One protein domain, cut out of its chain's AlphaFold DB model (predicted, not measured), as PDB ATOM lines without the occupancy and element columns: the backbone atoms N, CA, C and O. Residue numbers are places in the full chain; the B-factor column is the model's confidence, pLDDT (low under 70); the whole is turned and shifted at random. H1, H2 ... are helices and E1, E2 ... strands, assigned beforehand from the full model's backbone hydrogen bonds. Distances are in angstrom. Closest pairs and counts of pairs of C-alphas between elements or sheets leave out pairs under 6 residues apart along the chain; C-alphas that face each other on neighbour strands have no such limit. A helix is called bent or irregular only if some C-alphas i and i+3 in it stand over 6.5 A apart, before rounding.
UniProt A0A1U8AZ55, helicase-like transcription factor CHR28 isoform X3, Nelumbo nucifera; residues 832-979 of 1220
ATOM      1  N   LYS A 832      35.574 -53.808  15.485       92.00
ATOM      2  CA  LYS A 832      36.752 -54.241  16.252       92.00
ATOM      3  C   LYS A 832      36.597 -55.686  16.748       92.00
ATOM      4  O   LYS A 832      37.504 -56.493  16.593       92.00
ATOM      5  N   GLU A 833      35.418 -56.025  17.259       90.19
ATOM      6  CA  GLU A 833      35.097 -57.345  17.813       90.19
ATOM      7  C   GLU A 833      35.075 -58.435  16.728       90.19
ATOM      8  O   GLU A 833      35.471 -59.574  16.974       90.19
ATOM      9  N   GLU A 834      34.629 -58.093  15.514       93.06
ATOM     10  CA  GLU A 834      34.695 -58.981  14.352       93.06
ATOM     11  C   GLU A 834      36.131 -59.162  13.850       93.06
ATOM     12  O   GLU A 834      36.520 -60.288  13.540       93.06
ATOM     13  N   ARG A 835      36.933 -58.088  13.809       95.12
ATOM     14  CA  ARG A 835      38.344 -58.143  13.402       95.12
ATOM     15  C   ARG A 835      39.165 -58.969  14.389       95.12
ATOM     16  O   ARG A 835      39.876 -59.862  13.949       95.12
ATOM     17  N   ASP A 836      39.011 -58.745  15.692       92.38
ATOM     18  CA  ASP A 836      39.691 -59.517  16.741       92.38
ATOM     19  C   ASP A 836      39.302 -61.011  16.673       92.38
ATOM     20  O   ASP A 836      40.160 -61.894  16.766       92.38
ATOM     21  N   PHE A 837      38.018 -61.316  16.426       91.25
ATOM     22  CA  PHE A 837      37.537 -62.688  16.217       91.25
ATOM     23  C   PHE A 837      38.108 -63.333  14.942       91.25
ATOM     24  O   PHE A 837      38.584 -64.470  14.989       91.25
ATOM     25  N   TYR A 838      38.077 -62.621  13.811       94.75
ATOM     26  CA  TYR A 838      38.579 -63.110  12.529       94.75
ATOM     27  C   TYR A 838      40.095 -63.311  12.558       94.75
ATOM     28  O   TYR A 838      40.570 -64.379  12.186       94.75
ATOM     29  N   SER A 839      40.862 -62.326  13.034       94.75
ATOM     30  CA  SER A 839      42.326 -62.393  13.077       94.75
ATOM     31  C   SER A 839      42.823 -63.509  13.993       94.75
ATOM     32  O   SER A 839      43.809 -64.162  13.658       94.75
ATOM     33  N   LYS A 840      42.116 -63.808  15.094       91.31
ATOM     34  CA  LYS A 840      42.393 -65.015  15.883       91.31
ATOM     35  C   LYS A 840      42.119 -66.292  15.082       91.31
ATOM     36  O   LYS A 840      42.986 -67.157  15.014       91.31
ATOM     37  N   LEU A 841      40.944 -66.407  14.460       90.00
ATOM     38  CA  LEU A 841      40.567 -67.584  13.671       90.00
ATOM     39  C   LEU A 841      41.516 -67.821  12.483       90.00
ATOM     40  O   LEU A 841      41.814 -68.970  12.162       90.00
ATOM     41  N   GLU A 842      41.999 -66.755  11.842       93.94
ATOM     42  CA  GLU A 842      42.987 -66.810  10.763       93.94
ATOM     43  C   GLU A 842      44.364 -67.217  11.291       93.94
ATOM     44  O   GLU A 842      44.953 -68.138  10.738       93.94
ATOM     45  N   ALA A 843      44.837 -66.653  12.408       91.50
ATOM     46  CA  ALA A 843      46.087 -67.080  13.041       91.50
ATOM     47  C   ALA A 843      46.060 -68.566  13.454       91.50
ATOM     48  O   ALA A 843      46.971 -69.314  13.091       91.50
ATOM     49  N   ASP A 844      44.996 -69.011  14.133       85.69
ATOM     50  CA  ASP A 844      44.788 -70.409  14.532       85.69
ATOM     51  C   ASP A 844      44.752 -71.334  13.291       85.69
ATOM     52  O   ASP A 844      45.417 -72.375  13.251       85.69
ATOM     53  N   SER A 845      44.041 -70.925  12.230       87.81
ATOM     54  CA  SER A 845      43.927 -71.699  10.984       87.81
ATOM     55  C   SER A 845      45.242 -71.768  10.203       87.81
ATOM     56  O   SER A 845      45.624 -72.836   9.729       87.81
ATOM     57  N   CYS A 846      45.962 -70.655  10.066       90.31
ATOM     58  CA  CYS A 846      47.239 -70.610   9.360       90.31
ATOM     59  C   CYS A 846      48.334 -71.353  10.138       90.31
ATOM     60  O   CYS A 846      49.173 -72.008   9.520       90.31
ATOM     61  N   ALA A 847      48.300 -71.342  11.476       87.06
ATOM     62  CA  ALA A 847      49.159 -72.192  12.296       87.06
ATOM     63  C   ALA A 847      48.885 -73.682  12.028       87.06
ATOM     64  O   ALA A 847      49.811 -74.417  11.685       87.06
ATOM     65  N   GLN A 848      47.621 -74.121  12.089       81.88
ATOM     66  CA  GLN A 848      47.231 -75.506  11.795       81.88
ATOM     67  C   GLN A 848      47.584 -75.924  10.353       81.88
ATOM     68  O   GLN A 848      48.086 -77.029  10.138       81.88
ATOM     69  N   PHE A 849      47.400 -75.040   9.367       88.50
ATOM     70  CA  PHE A 849      47.811 -75.294   7.983       88.50
ATOM     71  C   PHE A 849      49.333 -75.464   7.867       88.50
ATOM     72  O   PHE A 849      49.787 -76.403   7.214       88.50
ATOM     73  N   LYS A 850      50.132 -74.629   8.552       90.69
ATOM     74  CA  LYS A 850      51.600 -74.767   8.601       90.69
ATOM     75  C   LYS A 850      52.044 -76.099   9.218       90.69
ATOM     76  O   LYS A 850      53.014 -76.675   8.731       90.69
ATOM     77  N   VAL A 851      51.313 -76.646  10.200       87.38
ATOM     78  CA  VAL A 851      51.565 -78.012  10.712       87.38
ATOM     79  C   VAL A 851      51.355 -79.060   9.615       87.38
ATOM     80  O   VAL A 851      52.220 -79.912   9.411       87.38
ATOM     81  N   TYR A 852      50.242 -78.995   8.873       85.81
ATOM     82  CA  TYR A 852      49.973 -79.932   7.772       85.81
ATOM     83  C   TYR A 852      50.966 -79.792   6.612       85.81
ATOM     84  O   TYR A 852      51.341 -80.803   6.018       85.81
ATOM     85  N   ALA A 853      51.408 -78.568   6.312       88.44
ATOM     86  CA  ALA A 853      52.404 -78.279   5.285       88.44
ATOM     87  C   ALA A 853      53.778 -78.860   5.635       88.44
ATOM     88  O   ALA A 853      54.315 -79.645   4.856       88.44
ATOM     89  N   ALA A 854      54.303 -78.557   6.826       88.44
ATOM     90  CA  ALA A 854      55.593 -79.076   7.282       88.44
ATOM     91  C   ALA A 854      55.593 -80.607   7.435       88.44
ATOM     92  O   ALA A 854      56.555 -81.272   7.067       88.44
ATOM     93  N   ALA A 855      54.474 -81.188   7.882       87.56
ATOM     94  CA  ALA A 855      54.295 -82.636   7.942       87.56
ATOM     95  C   ALA A 855      54.094 -83.315   6.567       87.56
ATOM     96  O   ALA A 855      53.905 -84.527   6.538       87.56
ATOM     97  N   GLY A 856      54.034 -82.570   5.455       85.44
ATOM     98  CA  GLY A 856      53.758 -83.103   4.111       85.44
ATOM     99  C   GLY A 856      52.323 -83.616   3.890       85.44
ATOM    100  O   GLY A 856      52.022 -84.192   2.845       85.44
ATOM    101  N   THR A 857      51.411 -83.403   4.845       84.50
ATOM    102  CA  THR A 857      50.086 -84.054   4.905       84.50
ATOM    103  C   THR A 857      48.925 -83.222   4.342       84.50
ATOM    104  O   THR A 857      47.761 -83.533   4.603       84.50
ATOM    105  N   ILE A 858      49.197 -82.173   3.552       81.94
ATOM    106  CA  ILE A 858      48.169 -81.287   2.957       81.94
ATOM    107  C   ILE A 858      47.108 -82.079   2.173       81.94
ATOM    108  O   ILE A 858      45.917 -81.791   2.272       81.94
ATOM    109  N   LYS A 859      47.519 -83.092   1.396       75.00
ATOM    110  CA  LYS A 859      46.604 -83.886   0.553       75.00
ATOM    111  C   LYS A 859      45.684 -84.779   1.392       75.00
ATOM    112  O   LYS A 859      44.505 -84.902   1.077       75.00
ATOM    113  N   GLN A 860      46.209 -85.353   2.469       76.94
ATOM    114  CA  GLN A 860      45.489 -86.183   3.432       76.94
ATOM    115  C   GLN A 860      44.511 -85.331   4.263       76.94
ATOM    116  O   GLN A 860      43.364 -85.715   4.463       76.94
ATOM    117  N   ASN A 861      44.931 -84.129   4.674       72.62
ATOM    118  CA  ASN A 861      44.127 -83.189   5.463       72.62
ATOM    119  C   ASN A 861      43.258 -82.236   4.621       72.62
ATOM    120  O   ASN A 861      42.693 -81.288   5.164       72.62
ATOM    121  N   TYR A 862      43.098 -82.478   3.316       76.75
ATOM    122  CA  TYR A 862      42.402 -81.566   2.396       76.75
ATOM    123  C   TYR A 862      40.970 -81.217   2.849       76.75
ATOM    124  O   TYR A 862      40.545 -80.072   2.718       76.75
ATOM    125  N   VAL A 863      40.239 -82.167   3.448       75.00
ATOM    126  CA  VAL A 863      38.892 -81.923   4.007       75.00
ATOM    127  C   VAL A 863      38.941 -80.989   5.224       75.00
ATOM    128  O   VAL A 863      38.156 -80.045   5.294       75.00
ATOM    129  N   ASN A 864      39.899 -81.188   6.134       72.62
ATOM    130  CA  ASN A 864      40.106 -80.326   7.305       72.62
ATOM    131  C   ASN A 864      40.473 -78.897   6.875       72.62
ATOM    132  O   ASN A 864      39.906 -77.929   7.373       72.62
ATOM    133  N   ILE A 865      41.348 -78.771   5.875       82.56
ATOM    134  CA  ILE A 865      41.767 -77.493   5.289       82.56
ATOM    135  C   ILE A 865      40.579 -76.764   4.637       82.56
ATOM    136  O   ILE A 865      40.408 -75.560   4.840       82.56
ATOM    137  N   LEU A 866      39.708 -77.477   3.911       81.50
ATOM    138  CA  LEU A 866      38.468 -76.899   3.379       81.50
ATOM    139  C   LEU A 866      37.477 -76.489   4.483       81.50
ATOM    140  O   LEU A 866      36.772 -75.496   4.307       81.50
ATOM    141  N   LEU A 867      37.433 -77.196   5.617       79.62
ATOM    142  CA  LEU A 867      36.612 -76.818   6.772       79.62
ATOM    143  C   LEU A 867      37.142 -75.545   7.457       79.62
ATOM    144  O   LEU A 867      36.357 -74.646   7.749       79.62
ATOM    145  N   MET A 868      38.458 -75.423   7.649       85.56
ATOM    146  CA  MET A 868      39.105 -74.207   8.169       85.56
ATOM    147  C   MET A 868      38.802 -73.003   7.261       85.56
ATOM    148  O   MET A 868      38.311 -71.968   7.713       85.56
ATOM    149  N   LEU A 869      38.976 -73.180   5.948       88.00
ATOM    150  CA  LEU A 869      38.651 -72.193   4.916       88.00
ATOM    151  C   LEU A 869      37.153 -71.829   4.885       88.00
ATOM    152  O   LEU A 869      36.796 -70.670   4.671       88.00
ATOM    153  N   LEU A 870      36.257 -72.789   5.135       88.94
ATOM    154  CA  LEU A 870      34.823 -72.539   5.298       88.94
ATOM    155  C   LEU A 870      34.532 -71.693   6.546       88.94
ATOM    156  O   LEU A 870      33.714 -70.778   6.453       88.94
ATOM    157  N   ARG A 871      35.211 -71.941   7.675       88.69
ATOM    158  CA  ARG A 871      35.063 -71.121   8.886       88.69
ATOM    159  C   ARG A 871      35.571 -69.690   8.675       88.69
ATOM    160  O   ARG A 871      34.863 -68.761   9.043       88.69
ATOM    161  N   LEU A 872      36.703 -69.479   7.999       92.94
ATOM    162  CA  LEU A 872      37.169 -68.122   7.660       92.94
ATOM    163  C   LEU A 872      36.150 -67.360   6.797       92.94
ATOM    164  O   LEU A 872      35.812 -66.215   7.093       92.94
ATOM    165  N   ARG A 873      35.578 -68.016   5.780       94.19
ATOM    166  CA  ARG A 873      34.526 -67.424   4.935       94.19
ATOM    167  C   ARG A 873      33.245 -67.120   5.726       94.19
ATOM    168  O   ARG A 873      32.662 -66.062   5.547       94.19
ATOM    169  N   GLN A 874      32.843 -67.998   6.646       92.06
ATOM    170  CA  GLN A 874      31.712 -67.759   7.553       92.06
ATOM    171  C   GLN A 874      31.956 -66.591   8.528       92.06
ATOM    172  O   GLN A 874      31.010 -65.878   8.857       92.06
ATOM    173  N   ALA A 875      33.198 -66.370   8.977       92.50
ATOM    174  CA  ALA A 875      33.547 -65.235   9.838       92.50
ATOM    175  C   ALA A 875      33.419 -63.885   9.117       92.50
ATOM    176  O   ALA A 875      33.065 -62.902   9.758       92.50
ATOM    177  N   CYS A 876      33.656 -63.850   7.800       94.56
ATOM    178  CA  CYS A 876      33.466 -62.654   6.970       94.56
ATOM    179  C   CYS A 876      31.992 -62.222   6.890       94.56
ATOM    180  O   CYS A 876      31.708 -61.039   6.728       94.56
ATOM    181  N   ASP A 877      31.059 -63.164   7.037       93.38
ATOM    182  CA  ASP A 877      29.622 -62.894   6.999       93.38
ATOM    183  C   ASP A 877      29.038 -62.561   8.371       93.38
ATOM    184  O   ASP A 877      28.402 -61.517   8.529       93.38
ATOM    185  N   HIS A 878      29.220 -63.444   9.359       91.81
ATOM    186  CA  HIS A 878      28.747 -63.229  10.728       91.81
ATOM    187  C   HIS A 878      29.418 -64.216  11.707       91.81
ATOM    188  O   HIS A 878      29.338 -65.430  11.489       91.81
ATOM    189  N   PRO A 879      29.975 -63.783  12.859       89.00
ATOM    190  CA  PRO A 879      30.629 -64.684  13.826       89.00
ATOM    191  C   PRO A 879      29.764 -65.867  14.314       89.00
ATOM    192  O   PRO A 879      30.278 -66.953  14.592       89.00
ATOM    193  N   LEU A 880      28.437 -65.687  14.364       85.94
ATOM    194  CA  LEU A 880      27.439 -66.726  14.691       85.94
ATOM    195  C   LEU A 880      27.291 -67.846  13.636       85.94
ATOM    196  O   LEU A 880      26.560 -68.805  13.881       85.94
ATOM    197  N   LEU A 881      27.940 -67.747  12.471       86.12
ATOM    198  CA  LEU A 881      28.017 -68.831  11.482       86.12
ATOM    199  C   LEU A 881      29.186 -69.782  11.776       86.12
ATOM    200  O   LEU A 881      29.059 -70.991  11.577       86.12
ATOM    201  N   VAL A 882      30.302 -69.242  12.281       81.19
ATOM    202  CA  VAL A 882      31.484 -70.014  12.705       81.19
ATOM    203  C   VAL A 882      31.248 -70.682  14.041       81.19
ATOM    204  O   VAL A 882      31.501 -71.878  14.187       81.19
ATOM    205  N   LYS A 883      30.734 -69.913  15.005       63.56
ATOM    206  CA  LYS A 883      30.205 -70.474  16.238       63.56
ATOM    207  C   LYS A 883      29.036 -71.376  15.846       63.56
ATOM    208  O   LYS A 883      27.978 -70.894  15.434       63.56
ATOM    209  N   SER A 884      29.216 -72.690  15.987       45.53
ATOM    210  CA  SER A 884      28.093 -73.564  16.325       45.53
ATOM    211  C   SER A 884      27.356 -72.876  17.468       45.53
ATOM    212  O   SER A 884      28.000 -72.484  18.443       45.53
ATOM    213  N   TYR A 885      26.057 -72.637  17.317       35.66
ATOM    214  CA  TYR A 885      25.302 -71.925  18.341       35.66
ATOM    215  C   TYR A 885      25.400 -72.750  19.627       35.66
ATOM    216  O   TYR A 885      24.922 -73.888  19.648       35.66
ATOM    217  N   ASP A 886      26.027 -72.213  20.679       36.94
ATOM    218  CA  ASP A 886      25.895 -72.799  22.011       36.94
ATOM    219  C   ASP A 886      24.402 -72.781  22.309       36.94
ATOM    220  O   ASP A 886      23.795 -71.723  22.483       36.94
ATOM    221  N   SER A 887      23.780 -73.959  22.239       33.28
ATOM    222  CA  SER A 887      22.335 -74.107  22.027       33.28
ATOM    223  C   SER A 887      21.519 -73.802  23.288       33.28
ATOM    224  O   SER A 887      20.396 -74.268  23.442       33.28
ATOM    225  N   ASN A 888      22.078 -73.012  24.202       37.84
ATOM    226  CA  ASN A 888      21.643 -72.788  25.575       37.84
ATOM    227  C   ASN A 888      20.225 -72.201  25.690       37.84
ATOM    228  O   ASN A 888      19.584 -72.408  26.711       37.84
ATOM    229  N   SER A 889      19.681 -71.571  24.641       34.91
ATOM    230  CA  SER A 889      18.264 -71.166  24.600       34.91
ATOM    231  C   SER A 889      17.276 -72.341  24.526       34.91
ATOM    232  O   SER A 889      16.117 -72.174  24.882       34.91
ATOM    233  N   VAL A 890      17.722 -73.519  24.075       37.19
ATOM    234  CA  VAL A 890      16.956 -74.785  24.070       37.19
ATOM    235  C   VAL A 890      17.564 -75.802  25.050       37.19
ATOM    236  O   VAL A 890      16.870 -76.668  25.569       37.19
ATOM    237  N   TRP A 891      18.868 -75.701  25.324       43.06
ATOM    238  CA  TRP A 891      19.668 -76.774  25.919       43.06
ATOM    239  C   TRP A 891      19.943 -76.652  27.429       43.06
ATOM    240  O   TRP A 891      20.565 -77.547  27.999       43.06
ATOM    241  N   CYS A 892      19.470 -75.605  28.119       39.12
ATOM    242  CA  CYS A 892      19.630 -75.484  29.581       39.12
ATOM    243  C   CYS A 892      19.069 -76.700  30.348       39.12
ATOM    244  O   CYS A 892      19.760 -77.274  31.193       39.12
ATOM    245  N   SER A 893      17.871 -77.165  29.984       43.62
ATOM    246  CA  SER A 893      17.233 -78.387  30.513       43.62
ATOM    247  C   SER A 893      18.082 -79.649  30.324       43.62
ATOM    248  O   SER A 893      18.053 -80.591  31.122       43.62
ATOM    249  N   SER A 894      18.861 -79.678  29.251       57.62
ATOM    250  CA  SER A 894      19.709 -80.798  28.869       57.62
ATOM    251  C   SER A 894      21.097 -80.710  29.509       57.62
ATOM    252  O   SER A 894      21.707 -81.742  29.773       57.62
ATOM    253  N   PHE A 895      21.589 -79.508  29.828       63.00
ATOM    254  CA  PHE A 895      22.799 -79.305  30.630       63.00
ATOM    255  C   PHE A 895      22.595 -79.760  32.082       63.00
ATOM    256  O   PHE A 895      23.460 -80.437  32.637       63.00
ATOM    257  N   GLU A 896      21.425 -79.499  32.673       64.19
ATOM    258  CA  GLU A 896      21.034 -80.117  33.948       64.19
ATOM    259  C   GLU A 896      20.993 -81.648  33.862       64.19
ATOM    260  O   GLU A 896      21.467 -82.346  34.760       64.19
ATOM    261  N   THR A 897      20.417 -82.175  32.781       73.62
ATOM    262  CA  THR A 897      20.295 -83.621  32.551       73.62
ATOM    263  C   THR A 897      21.676 -84.259  32.360       73.62
ATOM    264  O   THR A 897      21.948 -85.303  32.945       73.62
ATOM    265  N   ALA A 898      22.595 -83.579  31.668       75.94
ATOM    266  CA  ALA A 898      24.004 -83.953  31.591       75.94
ATOM    267  C   ALA A 898      24.687 -83.892  32.965       75.94
ATOM    268  O   ALA A 898      25.402 -84.826  33.319       75.94
ATOM    269  N   LYS A 899      24.444 -82.853  33.783       80.19
ATOM    270  CA  LYS A 899      25.002 -82.757  35.146       80.19
ATOM    271  C   LYS A 899      24.598 -83.940  36.031       80.19
ATOM    272  O   LYS A 899      25.444 -84.395  36.796       80.19
ATOM    273  N   LYS A 900      23.384 -84.477  35.853       81.19
ATOM    274  CA  LYS A 900      22.849 -85.669  36.545       81.19
ATOM    275  C   LYS A 900      23.477 -87.007  36.086       81.19
ATOM    276  O   LYS A 900      23.248 -88.022  36.737       81.19
ATOM    277  N   LEU A 901      24.279 -87.042  35.012       82.94
ATOM    278  CA  LEU A 901      25.014 -88.245  34.578       82.94
ATOM    279  C   LEU A 901      26.292 -88.478  35.405       82.94
ATOM    280  O   LEU A 901      26.982 -87.529  35.787       82.94
ATOM    281  N   THR A 902      26.668 -89.748  35.605       86.50
ATOM    282  CA  THR A 902      27.945 -90.112  36.247       86.50
ATOM    283  C   THR A 902      29.147 -89.668  35.405       86.50
ATOM    284  O   THR A 902      29.056 -89.516  34.183       86.50
ATOM    285  N   ARG A 903      30.304 -89.460  36.051       84.75
ATOM    286  CA  ARG A 903      31.542 -89.029  35.373       84.75
ATOM    287  C   ARG A 903      31.987 -90.026  34.300       84.75
ATOM    288  O   ARG A 903      32.342 -89.610  33.204       84.75
ATOM    289  N   GLU A 904      31.889 -91.318  34.596       86.00
ATOM    290  CA  GLU A 904      32.120 -92.420  33.653       86.00
ATOM    291  C   GLU A 904      31.196 -92.302  32.437       86.00
ATOM    292  O   GLU A 904      31.669 -92.236  31.308       86.00
ATOM    293  N   ARG A 905      29.883 -92.139  32.654       85.25
ATOM    294  CA  ARG A 905      28.915 -92.063  31.554       85.25
ATOM    295  C   ARG A 905      29.091 -90.816  30.682       85.25
ATOM    296  O   ARG A 905      28.839 -90.868  29.483       85.25
ATOM    297  N   LYS A 906      29.555 -89.701  31.256       87.12
ATOM    298  CA  LYS A 906      29.972 -88.511  30.491       87.12
ATOM    299  C   LYS A 906      31.180 -88.814  29.597       87.12
ATOM    300  O   LYS A 906      31.209 -88.353  28.462       87.12
ATOM    301  N   ILE A 907      32.150 -89.591  30.084       86.50
ATOM    302  CA  ILE A 907      33.331 -90.005  29.314       86.50
ATOM    303  C   ILE A 907      32.936 -90.987  28.198       86.50
ATOM    304  O   ILE A 907      33.333 -90.756  27.060       86.50
ATOM    305  N   ASP A 908      32.084 -91.987  28.461       85.12
ATOM    306  CA  ASP A 908      31.532 -92.886  27.428       85.12
ATOM    307  C   ASP A 908      30.933 -92.099  26.254       85.12
ATOM    308  O   ASP A 908      31.288 -92.301  25.094       85.12
ATOM    309  N   LEU A 909      30.018 -91.174  26.566       87.50
ATOM    310  CA  LEU A 909      29.293 -90.385  25.573       87.50
ATOM    311  C   LEU A 909      30.223 -89.417  24.826       87.50
ATOM    312  O   LEU A 909      30.022 -89.164  23.638       87.50
ATOM    313  N   LEU A 910      31.273 -88.913  25.482       84.56
ATOM    314  CA  LEU A 910      32.308 -88.128  24.817       84.56
ATOM    315  C   LEU A 910      33.142 -88.985  23.854       84.56
ATOM    316  O   LEU A 910      33.400 -88.541  22.738       84.56
ATOM    317  N   ASN A 911      33.495 -90.214  24.242       83.75
ATOM    318  CA  ASN A 911      34.212 -91.163  23.388       83.75
ATOM    319  C   ASN A 911      33.370 -91.559  22.162       83.75
ATOM    320  O   ASN A 911      33.909 -91.655  21.063       83.75
ATOM    321  N   CYS A 912      32.046 -91.703  22.306       83.88
ATOM    322  CA  CYS A 912      31.136 -91.883  21.169       83.88
ATOM    323  C   CYS A 912      31.213 -90.712  20.167       83.88
ATOM    324  O   CYS A 912      31.180 -90.948  18.963       83.88
ATOM    325  N   LEU A 913      31.353 -89.467  20.644       79.56
ATOM    326  CA  LEU A 913      31.528 -88.272  19.799       79.56
ATOM    327  C   LEU A 913      32.951 -88.097  19.240       79.56
ATOM    328  O   LEU A 913      33.124 -87.385  18.254       79.56
ATOM    329  N   GLU A 914      33.971 -88.679  19.875       76.25
ATOM    330  CA  GLU A 914      35.373 -88.630  19.420       76.25
ATOM    331  C   GLU A 914      35.756 -89.825  18.520       76.25
ATOM    332  O   GLU A 914      36.811 -89.812  17.883       76.25
ATOM    333  N   ALA A 915      34.886 -90.833  18.397       74.31
ATOM    334  CA  ALA A 915      35.079 -91.975  17.512       74.31
ATOM    335  C   ALA A 915      35.113 -91.544  16.033       74.31
ATOM    336  O   ALA A 915      34.092 -91.197  15.439       74.31
ATOM    337  N   CYS A 916      36.285 -91.650  15.400       46.72
ATOM    338  CA  CYS A 916      36.555 -91.196  14.024       46.72
ATOM    339  C   CYS A 916      35.771 -91.935  12.914       46.72
ATOM    340  O   CYS A 916      35.958 -91.645  11.736       46.72
ATOM    341  N   LEU A 917      34.914 -92.892  13.283       62.59
ATOM    342  CA  LEU A 917      34.048 -93.679  12.399       62.59
ATOM    343  C   LEU A 917      32.553 -93.520  12.748       62.59
ATOM    344  O   LEU A 917      31.733 -94.336  12.330       62.59
ATOM    345  N   ALA A 918      32.181 -92.500  13.529       70.06
ATOM    346  CA  ALA A 918      30.782 -92.203  13.819       70.06
ATOM    347  C   ALA A 918      30.020 -91.841  12.529       70.06
ATOM    348  O   ALA A 918      30.386 -90.912  11.807       70.06
ATOM    349  N   ILE A 919      28.935 -92.571  12.266       79.44
ATOM    350  CA  ILE A 919      27.994 -92.347  11.163       79.44
ATOM    351  C   ILE A 919      26.643 -91.990  11.785       79.44
ATOM    352  O   ILE A 919      26.207 -92.641  12.736       79.44
ATOM    353  N   CYS A 920      25.967 -90.965  11.265       83.69
ATOM    354  CA  CYS A 920      24.634 -90.600  11.729       83.69
ATOM    355  C   CYS A 920      23.621 -91.684  11.344       83.69
ATOM    356  O   CYS A 920      23.367 -91.909  10.161       83.69
ATOM    357  N   GLY A 921      22.955 -92.284  12.333       71.12
ATOM    358  CA  GLY A 921      21.951 -93.337  12.119       71.12
ATOM    359  C   GLY A 921      20.642 -92.908  11.430       71.12
ATOM    360  O   GLY A 921      19.687 -93.673  11.470       71.12
ATOM    361  N   ILE A 922      20.570 -91.702  10.849       81.44
ATOM    362  CA  ILE A 922      19.408 -91.188  10.098       81.44
ATOM    363  C   ILE A 922      19.781 -90.955   8.627       81.44
ATOM    364  O   ILE A 922      19.177 -91.559   7.746       81.44
ATOM    365  N   CYS A 923      20.782 -90.111   8.342       78.81
ATOM    366  CA  CYS A 923      21.227 -89.856   6.963       78.81
ATOM    367  C   CYS A 923      22.256 -90.875   6.441       78.81
ATOM    368  O   CYS A 923      22.465 -90.950   5.235       78.81
ATOM    369  N   ASN A 924      22.877 -91.666   7.324       76.38
ATOM    370  CA  ASN A 924      23.965 -92.602   7.017       76.38
ATOM    371  C   ASN A 924      25.244 -91.933   6.447       76.38
ATOM    372  O   ASN A 924      26.088 -92.600   5.851       76.38
ATOM    373  N   ASP A 925      25.417 -90.631   6.688       71.00
ATOM    374  CA  ASP A 925      26.640 -89.863   6.418       71.00
ATOM    375  C   ASP A 925      27.412 -89.554   7.720       71.00
ATOM    376  O   ASP A 925      26.945 -89.827   8.832       71.00
ATOM    377  N   SER A 926      28.605 -88.965   7.596       76.25
ATOM    378  CA  SER A 926      29.352 -88.425   8.744       76.25
ATOM    379  C   SER A 926      28.573 -87.261   9.396       76.25
ATOM    380  O   SER A 926      28.043 -86.418   8.669       76.25
ATOM    381  N   PRO A 927      28.451 -87.204  10.736       77.50
ATOM    382  CA  PRO A 927      27.492 -86.321  11.400       77.50
ATOM    383  C   PRO A 927      27.883 -84.831  11.389       77.50
ATOM    384  O   PRO A 927      28.800 -84.412  12.099       77.50
ATOM    385  N   GLU A 928      27.127 -84.006  10.655       67.00
ATOM    386  CA  GLU A 928      27.212 -82.537  10.732       67.00
ATOM    387  C   GLU A 928      26.672 -82.026  12.083       67.00
ATOM    388  O   GLU A 928      25.564 -82.380  12.491       67.00
ATOM    389  N   ASP A 929      27.463 -81.200  12.781       69.81
ATOM    390  CA  ASP A 929      27.240 -80.786  14.177       69.81
ATOM    391  C   ASP A 929      26.864 -81.985  15.082       69.81
ATOM    392  O   ASP A 929      25.756 -82.092  15.602       69.81
ATOM    393  N   ALA A 930      27.796 -82.933  15.233       80.44
ATOM    394  CA  ALA A 930      27.564 -84.206  15.920       80.44
ATOM    395  C   ALA A 930      27.076 -84.074  17.381       80.44
ATOM    396  O   ALA A 930      27.718 -83.437  18.228       80.44
ATOM    397  N   VAL A 931      25.979 -84.769  17.689       86.19
ATOM    398  CA  VAL A 931      25.372 -84.885  19.028       86.19
ATOM    399  C   VAL A 931      25.127 -86.350  19.392       86.19
ATOM    400  O   VAL A 931      24.928 -87.190  18.513       86.19
ATOM    401  N   VAL A 932      25.152 -86.672  20.690       89.62
ATOM    402  CA  VAL A 932      25.020 -88.045  21.200       89.62
ATOM    403  C   VAL A 932      23.839 -88.188  22.154       89.62
ATOM    404  O   VAL A 932      23.691 -87.479  23.145       89.62
ATOM    405  N   THR A 933      22.984 -89.154  21.852       90.62
ATOM    406  CA  THR A 933      21.847 -89.544  22.693       90.62
ATOM    407  C   THR A 933      22.304 -90.215  23.990       90.62
ATOM    408  O   THR A 933      23.359 -90.844  24.038       90.62
ATOM    409  N   ILE A 934      21.489 -90.168  25.047       85.81
ATOM    410  CA  ILE A 934      21.777 -90.827  26.339       85.81
ATOM    411  C   ILE A 934      22.055 -92.346  26.219       85.81
ATOM    412  O   ILE A 934      22.814 -92.923  27.008       85.81
ATOM    413  N   CYS A 935      21.504 -92.993  25.186       89.38
ATOM    414  CA  CYS A 935      21.755 -94.395  24.848       89.38
ATOM    415  C   CYS A 935      23.040 -94.641  24.026       89.38
ATOM    416  O   CYS A 935      23.328 -95.791  23.711       89.38
ATOM    417  N   GLY A 936      23.829 -93.606  23.715       87.25
ATOM    418  CA  GLY A 936      25.148 -93.704  23.073       87.25
ATOM    419  C   GLY A 936      25.166 -93.600  21.544       87.25
ATOM    420  O   GLY A 936      26.231 -93.727  20.948       87.25
ATOM    421  N   HIS A 937      24.025 -93.358  20.890       90.00
ATOM    422  CA  HIS A 937      23.964 -93.221  19.431       90.00
ATOM    423  C   HIS A 937      24.217 -91.773  18.996       90.00
ATOM    424  O   HIS A 937      23.642 -90.845  19.575       90.00
ATOM    425  N   VAL A 938      25.056 -91.601  17.970       89.12
ATOM    426  CA  VAL A 938      25.468 -90.303  17.417       89.12
ATOM    427  C   VAL A 938      24.654 -89.958  16.171       89.12
ATOM    428  O   VAL A 938      24.395 -90.813  15.322       89.12
ATOM    429  N   PHE A 939      24.274 -88.687  16.042       88.06
ATOM    430  CA  PHE A 939      23.524 -88.160  14.904       88.06
ATOM    431  C   PHE A 939      24.008 -86.753  14.523       88.06
ATOM    432  O   PHE A 939      24.647 -86.076  15.330       88.06
ATOM    433  N   CYS A 940      23.671 -86.290  13.313       84.94
ATOM    434  CA  CYS A 940      23.690 -84.858  13.015       84.94
ATOM    435  C   CYS A 940      22.655 -84.155  13.902       84.94
ATOM    436  O   CYS A 940      21.535 -84.665  14.019       84.94
ATOM    437  N   ASN A 941      22.974 -82.977  14.450       77.25
ATOM    438  CA  ASN A 941      22.042 -82.214  15.291       77.25
ATOM    439  C   ASN A 941      20.689 -81.976  14.595       77.25
ATOM    440  O   ASN A 941      19.638 -82.253  15.169       77.25
ATOM    441  N   GLN A 942      20.717 -81.548  13.327       75.19
ATOM    442  CA  GLN A 942      19.505 -81.283  12.546       75.19
ATOM    443  C   GLN A 942      18.627 -82.534  12.393       75.19
ATOM    444  O   GLN A 942      17.438 -82.481  12.688       75.19
ATOM    445  N   CYS A 943      19.211 -83.670  11.998       78.94
ATOM    446  CA  CYS A 943      18.463 -84.900  11.735       78.94
ATOM    447  C   CYS A 943      17.741 -85.431  12.984       78.94
ATOM    448  O   CYS A 943      16.590 -85.856  12.895       78.94
ATOM    449  N   ILE A 944      18.397 -85.415  14.153       81.94
ATOM    450  CA  ILE A 944      17.769 -85.884  15.399       81.94
ATOM    451  C   ILE A 944      16.783 -84.856  15.971       81.94
ATOM    452  O   ILE A 944      15.775 -85.259  16.544       81.94
ATOM    453  N   CYS A 945      17.001 -83.553  15.759       76.50
ATOM    454  CA  CYS A 945      16.003 -82.533  16.089       76.50
ATOM    455  C   CYS A 945      14.737 -82.682  15.234       76.50
ATOM    456  O   CYS A 945      13.647 -82.689  15.792       76.50
ATOM    457  N   GLU A 946      14.861 -82.867  13.915       76.81
ATOM    458  CA  GLU A 946      13.713 -83.109  13.028       76.81
ATOM    459  C   GLU A 946      12.930 -84.357  13.459       76.81
ATOM    460  O   GLU A 946      11.711 -84.290  13.619       76.81
ATOM    461  N   HIS A 947      13.624 -85.464  13.749       78.25
ATOM    462  CA  HIS A 947      12.996 -86.685  14.257       78.25
ATOM    463  C   HIS A 947      12.220 -86.450  15.568       78.25
ATOM    464  O   HIS A 947      11.055 -86.824  15.667       78.25
ATOM    465  N   LEU A 948      12.824 -85.758  16.542       74.38
ATOM    466  CA  LEU A 948      12.203 -85.446  17.838       74.38
ATOM    467  C   LEU A 948      11.160 -84.311  17.793       74.38
ATOM    468  O   LEU A 948      10.599 -83.968  18.833       74.38
ATOM    469  N   THR A 949      10.891 -83.728  16.619       70.50
ATOM    470  CA  THR A 949       9.728 -82.845  16.387       70.50
ATOM    471  C   THR A 949       8.520 -83.565  15.776       70.50
ATOM    472  O   THR A 949       7.470 -82.944  15.618       70.50
ATOM    473  N   GLY A 950       8.647 -84.856  15.447       66.44
ATOM    474  CA  GLY A 950       7.519 -85.730  15.120       66.44
ATOM    475  C   GLY A 950       6.930 -86.428  16.354       66.44
ATOM    476  O   GLY A 950       7.345 -86.183  17.486       66.44
ATOM    477  N   ASP A 951       5.983 -87.340  16.131       57.56
ATOM    478  CA  ASP A 951       5.342 -88.111  17.210       57.56
ATOM    479  C   ASP A 951       6.275 -89.187  17.826       57.56
ATOM    480  O   ASP A 951       6.105 -89.600  18.980       57.56
ATOM    481  N   ASP A 952       7.297 -89.627  17.080       66.38
ATOM    482  CA  ASP A 952       8.200 -90.730  17.432       66.38
ATOM    483  C   ASP A 952       9.288 -90.327  18.447       66.38
ATOM    484  O   ASP A 952      10.435 -90.031  18.119       66.38
ATOM    485  N   ASN A 953       8.957 -90.403  19.736       79.00
ATOM    486  CA  ASN A 953       9.886 -90.157  20.850       79.00
ATOM    487  C   ASN A 953      10.855 -91.343  21.107       79.00
ATOM    488  O   ASN A 953      11.131 -91.701  22.255       79.00
ATOM    489  N   LEU A 954      11.354 -92.002  20.057       85.50
ATOM    490  CA  LEU A 954      12.211 -93.195  20.126       85.50
ATOM    491  C   LEU A 954      13.559 -92.969  19.430       85.50
ATOM    492  O   LEU A 954      13.709 -92.114  18.569       85.50
ATOM    493  N   CYS A 955      14.576 -93.745  19.805       87.12
ATOM    494  CA  CYS A 955      15.877 -93.692  19.141       87.12
ATOM    495  C   CYS A 955      15.797 -94.215  17.689       87.12
ATOM    496  O   CYS A 955      15.410 -95.368  17.501       87.12
ATOM    497  N   PRO A 956      16.258 -93.458  16.670       84.94
ATOM    498  CA  PRO A 956      16.236 -93.898  15.264       84.94
ATOM    499  C   PRO A 956      17.116 -95.113  14.932       84.94
ATOM    500  O   PRO A 956      17.043 -95.653  13.831       84.94
ATOM    501  N   SER A 957      17.990 -95.538  15.850       82.25
ATOM    502  CA  SER A 957      18.859 -96.700  15.643       82.25
ATOM    503  C   SER A 957      18.041 -97.995  15.605       82.25
ATOM    504  O   SER A 957      17.328 -98.313  16.554       82.25
ATOM    505  N   VAL A 958      18.211 -98.782  14.537       74.25
ATOM    506  CA  VAL A 958      17.418 -99.983  14.174       74.25
ATOM    507  C   VAL A 958      17.303-101.036  15.294       74.25
ATOM    508  O   VAL A 958      16.402-101.879  15.279       74.25
ATOM    509  N   HIS A 959      18.199-101.014  16.282       76.38
ATOM    510  CA  HIS A 959      18.215-101.949  17.413       76.38
ATOM    511  C   HIS A 959      18.051-101.270  18.787       76.38
ATOM    512  O   HIS A 959      18.164-101.930  19.820       76.38
ATOM    513  N   CYS A 960      17.754 -99.968  18.831       83.94
ATOM    514  CA  CYS A 960      17.633 -99.194  20.061       83.94
ATOM    515  C   CYS A 960      16.184 -98.764  20.324       83.94
ATOM    516  O   CYS A 960      15.642 -97.917  19.631       83.94
ATOM    517  N   LYS A 961      15.573 -99.285  21.393       80.06
ATOM    518  CA  LYS A 961      14.230 -98.875  21.852       80.06
ATOM    519  C   LYS A 961      14.272 -97.853  22.995       80.06
ATOM    520  O   LYS A 961      13.366 -97.811  23.821       80.06
ATOM    521  N   ALA A 962      15.353 -97.080  23.097       83.69
ATOM    522  CA  ALA A 962      15.452 -96.029  24.103       83.69
ATOM    523  C   ALA A 962      14.463 -94.907  23.769       83.69
ATOM    524  O   ALA A 962      14.487 -94.390  22.651       83.69
ATOM    525  N   GLN A 963      13.626 -94.531  24.734       81.38
ATOM    526  CA  GLN A 963      12.811 -93.327  24.631       81.38
ATOM    527  C   GLN A 963      13.733 -92.106  24.699       81.38
ATOM    528  O   GLN A 963      14.609 -92.034  25.565       81.38
ATOM    529  N   LEU A 964      13.551 -91.174  23.771       85.00
ATOM    530  CA  LEU A 964      14.337 -89.954  23.668       85.00
ATOM    531  C   LEU A 964      13.438 -88.738  23.855       85.00
ATOM    532  O   LEU A 964      12.332 -88.671  23.329       85.00
ATOM    533  N   SER A 965      13.965 -87.758  24.572       75.75
ATOM    534  CA  SER A 965      13.432 -86.404  24.668       75.75
ATOM    535  C   SER A 965      14.441 -85.413  24.093       75.75
ATOM    536  O   SER A 965      15.650 -85.675  24.076       75.75
ATOM    537  N   VAL A 966      13.983 -84.203  23.768       70.44
ATOM    538  CA  VAL A 966      14.871 -83.061  23.475       70.44
ATOM    539  C   VAL A 966      15.802 -82.739  24.665       70.44
ATOM    540  O   VAL A 966      16.822 -82.093  24.485       70.44
ATOM    541  N   THR A 967      15.556 -83.259  25.876       74.25
ATOM    542  CA  THR A 967      16.477 -83.112  27.022       74.25
ATOM    543  C   THR A 967      17.642 -84.121  27.067       74.25
ATOM    544  O   THR A 967      18.460 -84.062  27.987       74.25
ATOM    545  N   SER A 968      17.748 -85.043  26.097       79.75
ATOM    546  CA  SER A 968      18.571 -86.271  26.200       79.75
ATOM    547  C   SER A 968      19.655 -86.477  25.118       79.75
ATOM    548  O   SER A 968      20.177 -87.587  24.981       79.75
ATOM    549  N   VAL A 969      20.001 -85.439  24.340       84.38
ATOM    550  CA  VAL A 969      20.812 -85.539  23.096       84.38
ATOM    551  C   VAL A 969      22.032 -84.601  23.096       84.38
ATOM    552  O   VAL A 969      22.093 -83.588  22.409       84.38
ATOM    553  N   PHE A 970      23.003 -84.892  23.956       86.19
ATOM    554  CA  PHE A 970      24.058 -83.966  24.371       86.19
ATOM    555  C   PHE A 970      25.072 -83.624  23.267       86.19
ATOM    556  O   PHE A 970      25.558 -84.495  22.544       86.19
ATOM    557  N   SER A 971      25.472 -82.352  23.195       83.94
ATOM    558  CA  SER A 971      26.585 -81.915  22.345       83.94
ATOM    559  C   SER A 971      27.948 -82.117  23.017       83.94
ATOM    560  O   SER A 971      28.066 -82.169  24.246       83.94
ATOM    561  N   ARG A 972      29.007 -82.123  22.199       78.81
ATOM    562  CA  ARG A 972      30.415 -82.133  22.638       78.81
ATOM    563  C   ARG A 972      30.726 -81.056  23.686       78.81
ATOM    564  O   ARG A 972      31.422 -81.343  24.657       78.81
ATOM    565  N   ALA A 973      30.200 -79.844  23.499       68.44
ATOM    566  CA  ALA A 973      30.355 -78.741  24.446       68.44
ATOM    567  C   ALA A 973      29.620 -79.027  25.766       68.44
ATOM    568  O   ALA A 973      30.231 -78.956  26.831       68.44
ATOM    569  N   THR A 974      28.355 -79.467  25.694       78.38
ATOM    570  CA  THR A 974      27.531 -79.798  26.875       78.38
ATOM    571  C   THR A 974      28.238 -80.783  27.803       78.38
ATOM    572  O   THR A 974      28.283 -80.571  29.013       78.38
ATOM    573  N   ILE A 975      28.808 -81.856  27.244       82.19
ATOM    574  CA  ILE A 975      29.484 -82.889  28.035       82.19
ATOM    575  C   ILE A 975      30.776 -82.342  28.660       82.19
ATOM    576  O   ILE A 975      30.996 -82.551  29.853       82.19
ATOM    577  N   LYS A 976      31.604 -81.600  27.905       78.38
ATOM    578  CA  LYS A 976      32.865 -81.040  28.431       78.38
ATOM    579  C   LYS A 976      32.626 -80.001  29.536       78.38
ATOM    580  O   LYS A 976      33.248 -80.109  30.589       78.38
ATOM    581  N   CYS A 977      31.663 -79.095  29.371       73.25
ATOM    582  CA  CYS A 977      31.253 -78.151  30.423       73.25
ATOM    583  C   CYS A 977      30.583 -78.837  31.633       73.25
ATOM    584  O   CYS A 977      30.479 -78.248  32.699       73.25
ATOM    585  N   SER A 978      30.130 -80.089  31.502       76.75
ATOM    586  CA  SER A 978      29.597 -80.890  32.615       76.75
ATOM    587  C   SER A 978      30.672 -81.727  33.340       76.75
ATOM    588  O   SER A 978      30.352 -82.469  34.276       76.75
ATOM    589  N   LEU A 979      31.938 -81.637  32.909       77.12
ATOM    590  CA  LEU A 979      33.096 -82.357  33.465       77.12
ATOM    591  C   LEU A 979      34.104 -81.448  34.199       77.12
ATOM    592  O   LEU A 979      34.948 -81.979  34.928       77.12
TER     593      LEU A 979
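AT A GLANCE: This is residues 832 to 979 of the 1220 residues of the protein "helicase-like transcription factor CHR28 isoform X3" of Nelumbo nucifera (UniProt A0A1U8AZ55). The model has two lobes joined by a thin link, residues 883 to 887: a long helical hairpin of H1 and H2 with short H3 packed on H2, and a head built on a small sheet. In the head H5 and H6 cover opposite faces of the sheet, H7 packs on H5, and H4 runs past E3; the link of residues 948 to 968 lies at the far end from the hairpin. The printed part has 148 residues, mostly helix, in the order H1 H2 H3 H4 H5 E1 E2 H6 E3 H7; the antiparallel sheet runs E2 E1 E3. It is only just compact, close to loose, with a radius of gyration of the C-alphas of 17.4 A and spans of 47 by 35 by 31 A.

HOW THE PARTS SIT: H1, residues 832 to 854, and H2, residues 862 to 877, form a helical hairpin and touch, closest at the C-alphas of Tyr 838 and Ala 875, 6.1 A, at a shallow tilt of 12 degrees, opposite ways. H3, residues 879 to 882, touches H2 at residues 871 to 875 alone, closest at the C-alphas of Arg 871 and Val 882, 5.3 A. H3 is apart from H4, residues 888 to 899, which is irregular: C-alphas 890 and 893 are 7.4 A apart. H5, residues 903 to 914, is on the sheet of E1, residues 930 to 933, E2, residues 938 to 940, and E3, residues 969 to 971, at a height over the sheet of 9.5 A. H6, residues 941 to 947, is on the opposite face, at a height of 9.3 A. E1 and E2 are a hairpin, with N 931 and O 939 at 3.0 A, within hydrogen-bond range; between E1 and E3, N 970 and O 932 are within range at 2.8 A. E2, H6 and E3 form a split strand-helix-strand unit, two strands of one sheet joined through a helix, with E1 between them in the sheet; its crossover is right-handed. H4 only grazes the sheet. H7, residues 972 to 977, touches H5, closest at the C-alphas of Lys 906 and Ile 975, 6.2 A, at a shallow tilt of 30 degrees, opposite ways. Every O i to N i+4 pair is within hydrogen-bond range in H1, H5, H6 and H7; the counts are 11 of 12 in H2 and 6 of 8 in H4, and H3 is too short for such a pair.

IN THESE COORDINATES: H1 begins at C-alpha 832 (36.752, -54.241, 16.252) and is 32.4 A long; H2 is 23.1 A, H5 16.4 A and H4 14.2 A. H7 ends at C-alpha 977 (31.253, -78.151, 30.423).

THE WHOLE: The C-alphas farthest apart, of Ala 854 and Asp 951, are 52.0 A apart. The printed part has no cut; the long links are H5 to E1 and H6 to E3. Mean pLDDT of the printed part is 78.7; 22 residues are under 70, among them 883 to 896.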